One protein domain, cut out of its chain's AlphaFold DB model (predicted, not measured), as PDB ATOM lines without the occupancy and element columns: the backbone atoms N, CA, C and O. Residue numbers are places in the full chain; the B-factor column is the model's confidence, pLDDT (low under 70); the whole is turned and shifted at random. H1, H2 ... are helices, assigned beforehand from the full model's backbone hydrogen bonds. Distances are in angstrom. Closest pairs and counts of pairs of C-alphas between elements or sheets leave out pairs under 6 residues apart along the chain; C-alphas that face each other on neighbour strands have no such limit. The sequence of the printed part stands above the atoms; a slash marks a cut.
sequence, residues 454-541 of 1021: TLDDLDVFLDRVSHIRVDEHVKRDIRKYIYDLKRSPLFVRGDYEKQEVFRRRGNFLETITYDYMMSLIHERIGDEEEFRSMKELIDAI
ATOM      1  N   THR A 454      37.975 -17.249  29.415       86.31
ATOM      2  CA  THR A 454      36.856 -17.908  28.716       86.31
ATOM      3  C   THR A 454      35.789 -18.461  29.664       86.31
ATOM      4  O   THR A 454      34.645 -18.635  29.266       86.31
ATOM      5  N   LEU A 455      36.119 -18.723  30.935       86.62
ATOM      6  CA  LEU A 455      35.149 -19.218  31.921       86.62
ATOM      7  C   LEU A 455      34.288 -18.103  32.528       86.62
ATOM      8  O   LEU A 455      33.265 -18.405  33.149       86.62
ATOM      9  N   ASP A 456      34.685 -16.835  32.379       84.69
ATOM     10  CA  ASP A 456      33.919 -15.694  32.895       84.69
ATOM     11  C   ASP A 456      32.556 -15.582  32.178       84.69
ATOM     12  O   ASP A 456      31.557 -15.204  32.792       84.69
ATOM     13  N   ASP A 457      32.462 -16.036  30.924       85.44
ATOM     14  CA  ASP A 457      31.211 -16.071  30.157       85.44
ATOM     15  C   ASP A 457      30.147 -16.984  30.799       85.44
ATOM     16  O   ASP A 457      28.945 -16.727  30.692       85.44
ATOM     17  N   LEU A 458      30.541 -17.994  31.589       83.81
ATOM     18  CA  LEU A 458      29.581 -18.806  32.347       83.81
ATOM     19  C   LEU A 458      28.845 -17.996  33.428       83.81
ATOM     20  O   LEU A 458      27.808 -18.440  33.917       83.81
ATOM     21  N   ASP A 459      29.386 -16.862  33.898       81.19
ATOM     22  CA  ASP A 459      28.663 -15.970  34.827       81.19
ATOM     23  C   ASP A 459      27.519 -15.263  34.091       81.19
ATOM     24  O   ASP A 459      26.413 -15.165  34.622       81.19
ATOM     25  N   VAL A 460      27.747 -14.878  32.832       84.25
ATOM     26  CA  VAL A 460      26.709 -14.331  31.946       84.25
ATOM     27  C   VAL A 460      25.619 -15.374  31.696       84.25
ATOM     28  O   VAL A 460      24.433 -15.051  31.746       84.25
ATOM     29  N   PHE A 461      25.995 -16.640  31.484       84.88
ATOM     30  CA  PHE A 461      25.028 -17.734  31.351       84.88
ATOM     31  C   PHE A 461      24.171 -17.908  32.613       84.88
ATOM     32  O   PHE A 461      22.948 -17.996  32.518       84.88
ATOM     33  N   LEU A 462      24.790 -17.924  33.801       82.75
ATOM     34  CA  LEU A 462      24.081 -18.028  35.084       82.75
ATOM     35  C   LEU A 462      23.089 -16.884  35.308       82.75
ATOM     36  O   LEU A 462      21.984 -17.122  35.804       82.75
ATOM     37  N   ASP A 463      23.479 -15.661  34.953       82.31
ATOM     38  CA  ASP A 463      22.618 -14.487  35.079       82.31
ATOM     39  C   ASP A 463      21.387 -14.618  34.173       82.31
ATOM     40  O   ASP A 463      20.258 -14.478  34.640       82.31
ATOM     41  N   ARG A 464      21.570 -15.062  32.922       83.56
ATOM     42  CA  ARG A 464      20.453 -15.361  32.008       83.56
ATOM     43  C   ARG A 464      19.542 -16.468  32.543       83.56
ATOM     44  O   ARG A 464      18.326 -16.294  32.580       83.56
ATOM     45  N   VAL A 465      20.107 -17.564  33.063       80.62
ATOM     46  CA  VAL A 465      19.331 -18.652  33.693       80.62
ATOM     47  C   VAL A 465      18.467 -18.141  34.847       80.62
ATOM     48  O   VAL A 465      17.347 -18.614  35.053       80.62
ATOM     49  N   SER A 466      18.956 -17.158  35.609       75.44
ATOM     50  CA  SER A 466      18.218 -16.600  36.742       75.44
ATOM     51  C   SER A 466      16.896 -15.931  36.334       75.44
ATOM     52  O   SER A 466      15.954 -15.911  37.135       75.44
ATOM     53  N   HIS A 467      16.813 -15.446  35.091       78.56
ATOM     54  CA  HIS A 467      15.665 -14.734  34.530       78.56
ATOM     55  C   HIS A 467      14.638 -15.665  33.856       78.56
ATOM     56  O   HIS A 467      13.505 -15.244  33.609       78.56
ATOM     57  N   ILE A 468      14.972 -16.944  33.631       76.50
ATOM     58  CA  ILE A 468      14.050 -17.936  33.053       76.50
ATOM     59  C   ILE A 468      12.895 -18.206  34.028       76.50
ATOM     60  O   ILE A 468      13.089 -18.311  35.241       76.50
ATOM     61  N   ARG A 469      11.661 -18.363  33.537       70.75
ATOM     62  CA  ARG A 469      10.500 -18.747  34.364       70.75
ATOM     63  C   ARG A 469      10.435 -20.265  34.594       70.75
ATOM     64  O   ARG A 469       9.598 -20.953  34.022       70.75
ATOM     65  N   VAL A 470      11.311 -20.770  35.458       71.38
ATOM     66  CA  VAL A 470      11.324 -22.166  35.950       71.38
ATOM     67  C   VAL A 470      11.007 -22.250  37.445       71.38
ATOM     68  O   VAL A 470      11.205 -21.272  38.168       71.38
ATOM     69  N   ASP A 471      10.547 -23.421  37.902       75.88
ATOM     70  CA  ASP A 471      10.378 -23.720  39.328       75.88
ATOM     71  C   ASP A 471      11.685 -23.454  40.087       75.88
ATOM     72  O   ASP A 471      12.769 -23.834  39.635       75.88
ATOM     73  N   GLU A 472      11.595 -22.831  41.265       74.44
ATOM     74  CA  GLU A 472      12.777 -22.454  42.058       74.44
ATOM     75  C   GLU A 472      13.659 -23.658  42.427       74.44
ATOM     76  O   GLU A 472      14.881 -23.535  42.515       74.44
ATOM     77  N   HIS A 473      13.063 -24.845  42.562       74.50
ATOM     78  CA  HIS A 473      13.785 -26.101  42.773       74.50
ATOM     79  C   HIS A 473      14.661 -26.485  41.569       74.50
ATOM     80  O   HIS A 473      15.839 -26.792  41.740       74.50
ATOM     81  N   VAL A 474      14.127 -26.382  40.349       76.06
ATOM     82  CA  VAL A 474      14.857 -26.683  39.105       76.06
ATOM     83  C   VAL A 474      15.914 -25.615  38.827       76.06
ATOM     84  O   VAL A 474      17.042 -25.939  38.463       76.06
ATOM     85  N   LYS A 475      15.601 -24.336  39.072       77.94
ATOM     86  CA  LYS A 475      16.595 -23.252  38.999       77.94
ATOM     87  C   LYS A 475      17.772 -23.485  39.930       77.94
ATOM     88  O   LYS A 475      18.911 -23.237  39.542       77.94
ATOM     89  N   ARG A 476      17.507 -23.926  41.162       75.94
ATOM     90  CA  ARG A 476      18.550 -24.231  42.148       75.94
ATOM     91  C   ARG A 476      19.460 -25.354  41.646       75.94
ATOM     92  O   ARG A 476      20.675 -25.220  41.749       75.94
ATOM     93  N   ASP A 477      18.883 -26.387  41.046       79.44
ATOM     94  CA  ASP A 477      19.609 -27.518  40.462       79.44
ATOM     95  C   ASP A 477      20.465 -27.117  39.249       79.44
ATOM     96  O   ASP A 477      21.643 -27.469  39.189       79.44
ATOM     97  N   ILE A 478      19.930 -26.303  38.330       81.81
ATOM     98  CA  ILE A 478      20.687 -25.770  37.184       81.81
ATOM     99  C   ILE A 478      21.831 -24.865  37.666       81.81
ATOM    100  O   ILE A 478      22.966 -25.005  37.213       81.81
ATOM    101  N   ARG A 479      21.565 -23.961  38.623       81.12
ATOM    102  CA  ARG A 479      22.603 -23.097  39.211       81.12
ATOM    103  C   ARG A 479      23.719 -23.921  39.844       81.12
ATOM    104  O   ARG A 479      24.884 -23.623  39.600       81.12
ATOM    105  N   LYS A 480      23.369 -24.960  40.608       80.94
ATOM    106  CA  LYS A 480      24.328 -25.893  41.212       80.94
ATOM    107  C   LYS A 480      25.178 -26.585  40.144       80.94
ATOM    108  O   LYS A 480      26.398 -26.581  40.253       80.94
ATOM    109  N   TYR A 481      24.555 -27.111  39.086       86.94
ATOM    110  CA  TYR A 481      25.273 -27.774  37.996       86.94
ATOM    111  C   TYR A 481      26.296 -26.847  37.325       86.94
ATOM    112  O   TYR A 481      27.452 -27.229  37.164       86.94
ATOM    113  N   ILE A 482      25.906 -25.614  36.979       85.06
ATOM    114  CA  ILE A 482      26.814 -24.651  36.330       85.06
ATOM    115  C   ILE A 482      27.924 -24.204  37.290       85.06
ATOM    116  O   ILE A 482      29.066 -24.014  36.873       85.06
ATOM    117  N   TYR A 483      27.603 -24.040  38.575       80.69
ATOM    118  CA  TYR A 483      28.582 -23.697  39.601       80.69
ATOM    119  C   TYR A 483      29.674 -24.766  39.730       80.69
ATOM    120  O   TYR A 483      30.861 -24.435  39.734       80.69
ATOM    121  N   ASP A 484      29.285 -26.040  39.744       83.88
ATOM    122  CA  ASP A 484      30.219 -27.165  39.770       83.88
ATOM    123  C   ASP A 484      30.993 -27.297  38.447       83.88
ATOM    124  O   ASP A 484      32.194 -27.574  38.451       83.88
ATOM    125  N   LEU A 485      30.330 -27.055  37.310       88.06
ATOM    126  CA  LEU A 485      30.930 -27.132  35.976       88.06
ATOM    127  C   LEU A 485      32.088 -26.136  35.806       88.06
ATOM    128  O   LEU A 485      33.138 -26.499  35.280       88.06
ATOM    129  N   LYS A 486      31.940 -24.908  36.321       85.94
ATOM    130  CA  LYS A 486      32.984 -23.859  36.308       85.94
ATOM    131  C   LYS A 486      34.293 -24.253  36.988       85.94
ATOM    132  O   LYS A 486      35.269 -23.518  36.875       85.94
ATOM    133  N   ARG A 487      34.292 -25.337  37.761       86.31
ATOM    134  CA  ARG A 487      35.414 -25.797  38.589       86.31
ATOM    135  C   ARG A 487      35.898 -27.187  38.193       86.31
ATOM    136  O   ARG A 487      36.913 -27.650  38.713       86.31
ATOM    137  N   SER A 488      35.171 -27.858  37.305       90.25
ATOM    138  CA  SER A 488      35.487 -29.212  36.886       90.25
ATOM    139  C   SER A 488      36.394 -29.194  35.658       90.25
ATOM    140  O   SER A 488      36.085 -28.495  34.690       90.25
ATOM    141  N   PRO A 489      37.487 -29.974  35.646       92.12
ATOM    142  CA  PRO A 489      38.335 -30.108  34.467       92.12
ATOM    143  C   PRO A 489      37.818 -31.160  33.465       92.12
ATOM    144  O   PRO A 489      38.452 -31.385  32.441       92.12
ATOM    145  N   LEU A 490      36.694 -31.827  33.748       92.56
ATOM    146  CA  LEU A 490      36.151 -32.910  32.919       92.56
ATOM    147  C   LEU A 490      35.524 -32.404  31.609       92.56
ATOM    148  O   LEU A 490      35.210 -31.220  31.465       92.56
ATOM    149  N   PHE A 491      35.283 -33.304  30.655       89.94
ATOM    150  CA  PHE A 491      34.549 -32.972  29.435       89.94
ATOM    151  C   PHE A 491      33.077 -32.698  29.731       89.94
ATOM    152  O   PHE A 491      32.425 -33.443  30.455       89.94
ATOM    153  N   VAL A 492      32.522 -31.645  29.136       88.19
ATOM    154  CA  VAL A 492      31.124 -31.240  29.378       88.19
ATOM    155  C   VAL A 492      30.125 -32.204  28.744       88.19
ATOM    156  O   VAL A 492      29.036 -32.416  29.275       88.19
ATOM    157  N   ARG A 493      30.501 -32.800  27.609       86.94
ATOM    158  CA  ARG A 493      29.636 -33.637  26.780       86.94
ATOM    159  C   ARG A 493      30.407 -34.850  26.265       86.94
ATOM    160  O   ARG A 493      31.577 -34.732  25.921       86.94
ATOM    161  N   GLY A 494      29.743 -36.002  26.199       85.19
ATOM    162  CA  GLY A 494      30.330 -37.262  25.752       85.19
ATOM    163  C   GLY A 494      29.491 -38.457  26.198       85.19
ATOM    164  O   GLY A 494      28.294 -38.327  26.446       85.19
ATOM    165  N   ASP A 495      30.125 -39.618  26.321       84.25
ATOM    166  CA  ASP A 495      29.513 -40.791  26.945       84.25
ATOM    167  C   ASP A 495      29.469 -40.606  28.472       84.25
ATOM    168  O   ASP A 495      30.491 -40.732  29.145       84.25
ATOM    169  N   TYR A 496      28.290 -40.282  29.011       84.62
ATOM    170  CA  TYR A 496      28.088 -39.973  30.433       84.62
ATOM    171  C   TYR A 496      28.324 -41.158  31.383       84.62
ATOM    172  O   TYR A 496      28.296 -40.956  32.599       84.62
ATOM    173  N   GLU A 497      28.549 -42.373  30.873       81.75
ATOM    174  CA  GLU A 497      29.004 -43.509  31.685       81.75
ATOM    175  C   GLU A 497      30.510 -43.469  31.968       81.75
ATOM    176  O   GLU A 497      30.990 -44.089  32.922       81.75
ATOM    177  N   LYS A 498      31.269 -42.711  31.173       82.75
ATOM    178  CA  LYS A 498      32.711 -42.559  31.348       82.75
ATOM    179  C   LYS A 498      33.044 -41.526  32.423       82.75
ATOM    180  O   LYS A 498      32.345 -40.534  32.608       82.75
ATOM    181  N   GLN A 499      34.143 -41.759  33.137       84.00
ATOM    182  CA  GLN A 499      34.549 -40.943  34.289       84.00
ATOM    183  C   GLN A 499      35.118 -39.580  33.879       84.00
ATOM    184  O   GLN A 499      35.070 -38.639  34.662       84.00
ATOM    185  N   GLU A 500      35.627 -39.467  32.652       87.31
ATOM    186  CA  GLU A 500      36.125 -38.228  32.054       87.31
ATOM    187  C   GLU A 500      35.019 -37.242  31.619       87.31
ATOM    188  O   GLU A 500      35.337 -36.130  31.199       87.31
ATOM    189  N   VAL A 501      33.734 -37.609  31.732       89.31
ATOM    190  CA  VAL A 501      32.590 -36.767  31.340       89.31
ATOM    191  C   VAL A 501      31.834 -36.255  32.574       89.31
ATOM    192  O   VAL A 501      31.504 -37.002  33.494       89.31
ATOM    193  N   PHE A 502      31.545 -34.956  32.598       90.75
ATOM    194  CA  PHE A 502      30.980 -34.248  33.740       90.75
ATOM    195  C   PHE A 502      29.493 -34.560  33.972       90.75
ATOM    196  O   PHE A 502      28.635 -34.345  33.111       90.75
ATOM    197  N   ARG A 503      29.171 -34.991  35.197       88.50
ATOM    198  CA  ARG A 503      27.802 -35.197  35.695       88.50
ATOM    199  C   ARG A 503      27.700 -34.872  37.187       88.50
ATOM    200  O   ARG A 503      28.658 -35.068  37.945       88.50
ATOM    201  N   ARG A 504      26.534 -34.389  37.629       85.50
ATOM    202  CA  ARG A 504      26.272 -34.038  39.039       85.50
ATOM    203  C   ARG A 504      24.865 -34.404  39.477       85.50
ATOM    204  O   ARG A 504      23.942 -34.363  38.677       85.50
ATOM    205  N   ARG A 505      24.690 -34.726  40.761       77.38
ATOM    206  CA  ARG A 505      23.357 -34.896  41.352       77.38
ATOM    207  C   ARG A 505      22.736 -33.536  41.673       77.38
ATOM    208  O   ARG A 505      23.375 -32.700  42.326       77.38
ATOM    209  N   GLY A 506      21.497 -33.337  41.238       69.50
ATOM    210  CA  GLY A 506      20.669 -32.223  41.686       69.50
ATOM    211  C   GLY A 506      20.294 -32.375  43.159       69.50
ATOM    212  O   GLY A 506      20.520 -33.416  43.773       69.50
ATOM    213  N   ASN A 507      19.750 -31.316  43.747       64.56
ATOM    214  CA  ASN A 507      19.108 -31.395  45.058       64.56
ATOM    215  C   ASN A 507      17.704 -32.010  44.942       64.56
ATOM    216  O   ASN A 507      17.217 -32.584  45.909       64.56
ATOM    217  N   PHE A 508      17.069 -31.892  43.771       61.78
ATOM    218  CA  PHE A 508      15.741 -32.441  43.486       61.78
ATOM    219  C   PHE A 508      15.764 -33.456  42.334       61.78
ATOM    220  O   PHE A 508      14.971 -34.393  42.327       61.78
ATOM    221  N   LEU A 509      16.675 -33.289  41.374       62.38
ATOM    222  CA  LEU A 509      16.858 -34.180  40.228       62.38
ATOM    223  C   LEU A 509      17.967 -35.210  40.505       62.38
ATOM    224  O   LEU A 509      19.042 -34.845  40.978       62.38
ATOM    225  N   GLU A 510      17.747 -36.491  40.178       71.31
ATOM    226  CA  GLU A 510      18.699 -37.569  40.504       71.31
ATOM    227  C   GLU A 510      20.088 -37.357  39.887       71.31
ATOM    228  O   GLU A 510      21.093 -37.469  40.585       71.31
ATOM    229  N   THR A 511      20.175 -37.062  38.587       82.38
ATOM    230  CA  THR A 511      21.438 -36.786  37.880       82.38
ATOM    231  C   THR A 511      21.203 -35.765  36.773       82.38
ATOM    232  O   THR A 511      20.283 -35.901  35.973       82.38
ATOM    233  N   ILE A 512      22.053 -34.745  36.725       86.31
ATOM    234  CA  ILE A 512      22.038 -33.658  35.752       86.31
ATOM    235  C   ILE A 512      23.274 -33.801  34.861       86.31
ATOM    236  O   ILE A 512      24.404 -33.918  35.349       86.31
ATOM    237  N   THR A 513      23.040 -33.794  33.553       90.19
ATOM    238  CA  THR A 513      24.047 -33.795  32.482       90.19
ATOM    239  C   THR A 513      23.866 -32.560  31.602       90.19
ATOM    240  O   THR A 513      22.846 -31.876  31.706       90.19
ATOM    241  N   TYR A 514      24.826 -32.277  30.716       89.31
ATOM    242  CA  TYR A 514      24.738 -31.129  29.811       89.31
ATOM    243  C   TYR A 514      23.504 -31.219  28.909       89.31
ATOM    244  O   TYR A 514      22.684 -30.304  28.906       89.31
ATOM    245  N   ASP A 515      23.321 -32.345  28.209       88.38
ATOM    246  CA  ASP A 515      22.180 -32.512  27.299       88.38
ATOM    247  C   ASP A 515      20.841 -32.419  28.052       88.38
ATOM    248  O   ASP A 515      19.893 -31.800  27.564       88.38
ATOM    249  N   TYR A 516      20.770 -32.960  29.275       87.44
ATOM    250  CA  TYR A 516      19.570 -32.867  30.101       87.44
ATOM    251  C   TYR A 516      19.293 -31.428  30.555       87.44
ATOM    252  O   TYR A 516      18.178 -30.936  30.388       87.44
ATOM    253  N   MET A 517      20.309 -30.716  31.055       88.88
ATOM    254  CA  MET A 517      20.191 -29.303  31.424       88.88
ATOM    255  C   MET A 517      19.726 -28.457  30.233       88.88
ATOM    256  O   MET A 517      18.804 -27.657  30.378       88.88
ATOM    257  N   MET A 518      20.318 -28.650  29.053       87.94
ATOM    258  CA  MET A 518      19.941 -27.891  27.859       87.94
ATOM    259  C   MET A 518      18.523 -28.221  27.392       87.94
ATOM    260  O   MET A 518      17.801 -27.305  27.009       87.94
ATOM    261  N   SER A 519      18.084 -29.481  27.496       86.75
ATOM    262  CA  SER A 519      16.691 -29.852  27.209       86.75
ATOM    263  C   SER A 519      15.700 -29.170  28.161       86.75
ATOM    264  O   SER A 519      14.712 -28.596  27.711       86.75
ATOM    265  N   LEU A 520      16.012 -29.120  29.464       82.69
ATOM    266  CA  LEU A 520      15.192 -28.440  30.469       82.69
ATOM    267  C   LEU A 520      15.095 -26.934  30.214       82.69
ATOM    268  O   LEU A 520      14.043 -26.337  30.428       82.69
ATOM    269  N   ILE A 521      16.190 -26.310  29.783       84.31
ATOM    270  CA  ILE A 521      16.217 -24.888  29.437       84.31
ATOM    271  C   ILE A 521      15.388 -24.642  28.163       84.31
ATOM    272  O   ILE A 521      14.551 -23.737  28.149       84.31
ATOM    273  N   HIS A 522      15.567 -25.470  27.128       85.38
ATOM    274  CA  HIS A 522      14.857 -25.365  25.846       85.38
ATOM    275  C   HIS A 522      13.338 -25.457  26.009       85.38
ATOM    276  O   HIS A 522      12.613 -24.582  25.537       85.38
ATOM    277  N   GLU A 523      12.858 -26.451  26.762       79.88
ATOM    278  CA  GLU A 523      11.427 -26.658  27.021       79.88
ATOM    279  C   GLU A 523      10.755 -25.477  27.745       79.88
ATOM    280  O   GLU A 523       9.528 -25.364  27.740       79.88
ATOM    281  N   ARG A 524      11.531 -24.609  28.409       77.62
ATOM    282  CA  ARG A 524      11.014 -23.618  29.368       77.62
ATOM    283  C   ARG A 524      11.213 -22.161  28.957       77.62
ATOM    284  O   ARG A 524      10.457 -21.318  29.435       77.62
ATOM    285  N   ILE A 525      12.187 -21.859  28.098       76.81
ATOM    286  CA  ILE A 525      12.425 -20.497  27.588       76.81
ATOM    287  C   ILE A 525      11.352 -20.093  26.563       76.81
ATOM    288  O   ILE A 525      10.887 -18.957  26.585       76.81
ATOM    289  N   GLY A 526      10.915 -21.006  25.688       65.44
ATOM    290  CA  GLY A 526       9.898 -20.733  24.657       65.44
ATOM    291  C   GLY A 526      10.325 -19.761  23.538       65.44
ATOM    292  O   GLY A 526       9.633 -19.672  22.526       65.44
ATOM    293  N   ASP A 527      11.456 -19.071  23.702       80.00
ATOM    294  CA  ASP A 527      12.179 -18.261  22.718       80.00
ATOM    295  C   ASP A 527      13.393 -19.033  22.153       80.00
ATOM    296  O   ASP A 527      14.371 -19.330  22.845       80.00
ATOM    297  N   GLU A 528      13.317 -19.364  20.863       82.94
ATOM    298  CA  GLU A 528      14.352 -20.104  20.132       82.94
ATOM    299  C   GLU A 528      15.619 -19.284  19.837       82.94
ATOM    300  O   GLU A 528      16.683 -19.869  19.621       82.94
ATOM    301  N   GLU A 529      15.545 -17.950  19.787       83.00
ATOM    302  CA  GLU A 529      16.737 -17.108  19.622       83.00
ATOM    303  C   GLU A 529      17.503 -16.995  20.940       83.00
ATOM    304  O   GLU A 529      18.729 -17.141  20.959       83.00
ATOM    305  N   GLU A 530      16.786 -16.815  22.052       81.75
ATOM    306  CA  GLU A 530      17.390 -16.749  23.385       81.75
ATOM    307  C   GLU A 530      18.049 -18.083  23.768       81.75
ATOM    308  O   GLU A 530      19.211 -18.100  24.192       81.75
ATOM    309  N   PHE A 531      17.369 -19.214  23.531       86.75
ATOM    310  CA  PHE A 531      17.949 -20.540  23.758       86.75
ATOM    311  C   PHE A 531      19.207 -20.775  22.912       86.75
ATOM    312  O   PHE A 531      20.221 -21.254  23.426       86.75
ATOM    313  N   ARG A 532      19.175 -20.406  21.625       86.94
ATOM    314  CA  ARG A 532      20.324 -20.563  20.725       86.94
ATOM    315  C   ARG A 532      21.514 -19.732  21.182       86.94
ATOM    316  O   ARG A 532      22.611 -20.270  21.262       86.94
ATOM    317  N   SER A 533      21.286 -18.479  21.575       86.25
ATOM    318  CA  SER A 533      22.339 -17.622  22.128       86.25
ATOM    319  C   SER A 533      22.947 -18.205  23.409       86.25
ATOM    320  O   SER A 533      24.160 -18.145  23.600       86.25
ATOM    321  N   MET A 534      22.127 -18.787  24.290       85.88
ATOM    322  CA  MET A 534      22.609 -19.457  25.501       85.88
ATOM    323  C   MET A 534      23.428 -20.714  25.182       85.88
ATOM    324  O   MET A 534      24.463 -20.947  25.805       85.88
ATOM    325  N   LYS A 535      22.988 -21.507  24.203       87.12
ATOM    326  CA  LYS A 535      23.689 -22.712  23.759       87.12
ATOM    327  C   LYS A 535      25.036 -22.404  23.111       87.12
ATOM    328  O   LYS A 535      26.039 -22.984  23.519       87.12
ATOM    329  N   GLU A 536      25.070 -21.450  22.183       87.06
ATOM    330  CA  GLU A 536      26.298 -20.996  21.517       87.06
ATOM    331  C   GLU A 536      27.358 -20.536  22.524       87.06
ATOM    332  O   GLU A 536      28.548 -20.749  22.312       87.06
ATOM    333  N   LEU A 537      26.931 -19.962  23.651       86.31
ATOM    334  CA  LEU A 537      27.832 -19.494  24.693       86.31
ATOM    335  C   LEU A 537      28.556 -20.654  25.405       86.31
ATOM    336  O   LEU A 537      29.766 -20.580  25.579       86.31
ATOM    337  N   ILE A 538      27.874 -21.750  25.768       86.81
ATOM    338  CA  ILE A 538      28.556 -22.928  26.352       86.81
ATOM    339  C   ILE A 538      29.377 -23.668  25.289       86.81
ATOM    340  O   ILE A 538      30.514 -24.067  25.559       86.81
ATOM    341  N   ASP A 539      28.822 -23.829  24.084       85.94
ATOM    342  CA  ASP A 539      29.487 -24.536  22.987       85.94
ATOM    343  C   ASP A 539      30.811 -23.844  22.597       85.94
ATOM    344  O   ASP A 539      31.795 -24.539  22.339       85.94
ATOM    345  N   ALA A 540      30.873 -22.505  22.642       84.88
ATOM    346  CA  ALA A 540      32.086 -21.721  22.391       84.88
ATOM    347  C   ALA A 540      33.157 -21.862  23.489       84.88
ATOM    348  O   ALA A 540      34.348 -21.860  23.185       84.88
ATOM    349  N   ILE A 541      32.763 -22.003  24.758       85.81
ATOM    350  CA  ILE A 541      33.712 -22.134  25.879       85.81
ATOM    351  C   ILE A 541      34.418 -23.491  25.842       85.81
ATOM    352  O   ILE A 541      35.623 -23.577  26.084       85.81
TER     353      ILE A 541
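This is residues 454 to 541 of the 1021 residues of an uncharacterized protein of Thorarchaeota archaeon (strain OWC) (UniProt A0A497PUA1). Two helical hairpins, H1 with H2 and H3 with H4, pack into a four-helix up-and-down bundle, each helix running against the one before it. A long loop, residues 486 to 513, joins H2 to H3. The printed part has 88 residues, class all helix, and is compact, with a radius of gyration of the C-alphas of 12.3 A and spans of 33 by 29 by 20 A.

Start at H2, residues 472 to 485; it touches H1, residues 457 to 467, closest at C-alphas 462 and 479, 6.7 A. H1 touches H4, residues 528 to 541, closest at C-alphas 461 and 534, 6.6 A. H4 touches H3, residues 514 to 525, closest at C-alphas 522 and 531, 6.1 A. O i to N i+4 pairs are within hydrogen-bond range throughout H2, in 6 of 7 in H1, 7 of 8 in H3 and 9 of 10 in H4.

Find C-alpha 472 at (12.777, -22.454, 42.058); H2 spans 19.7 A, H1 16.2 A, H3 16.4 A. H4 spans 20.3 A, ending at (33.712, -22.134, 25.879).

The printed part has no cut. Confidence is under 70 at residues 506 to 509 and 526.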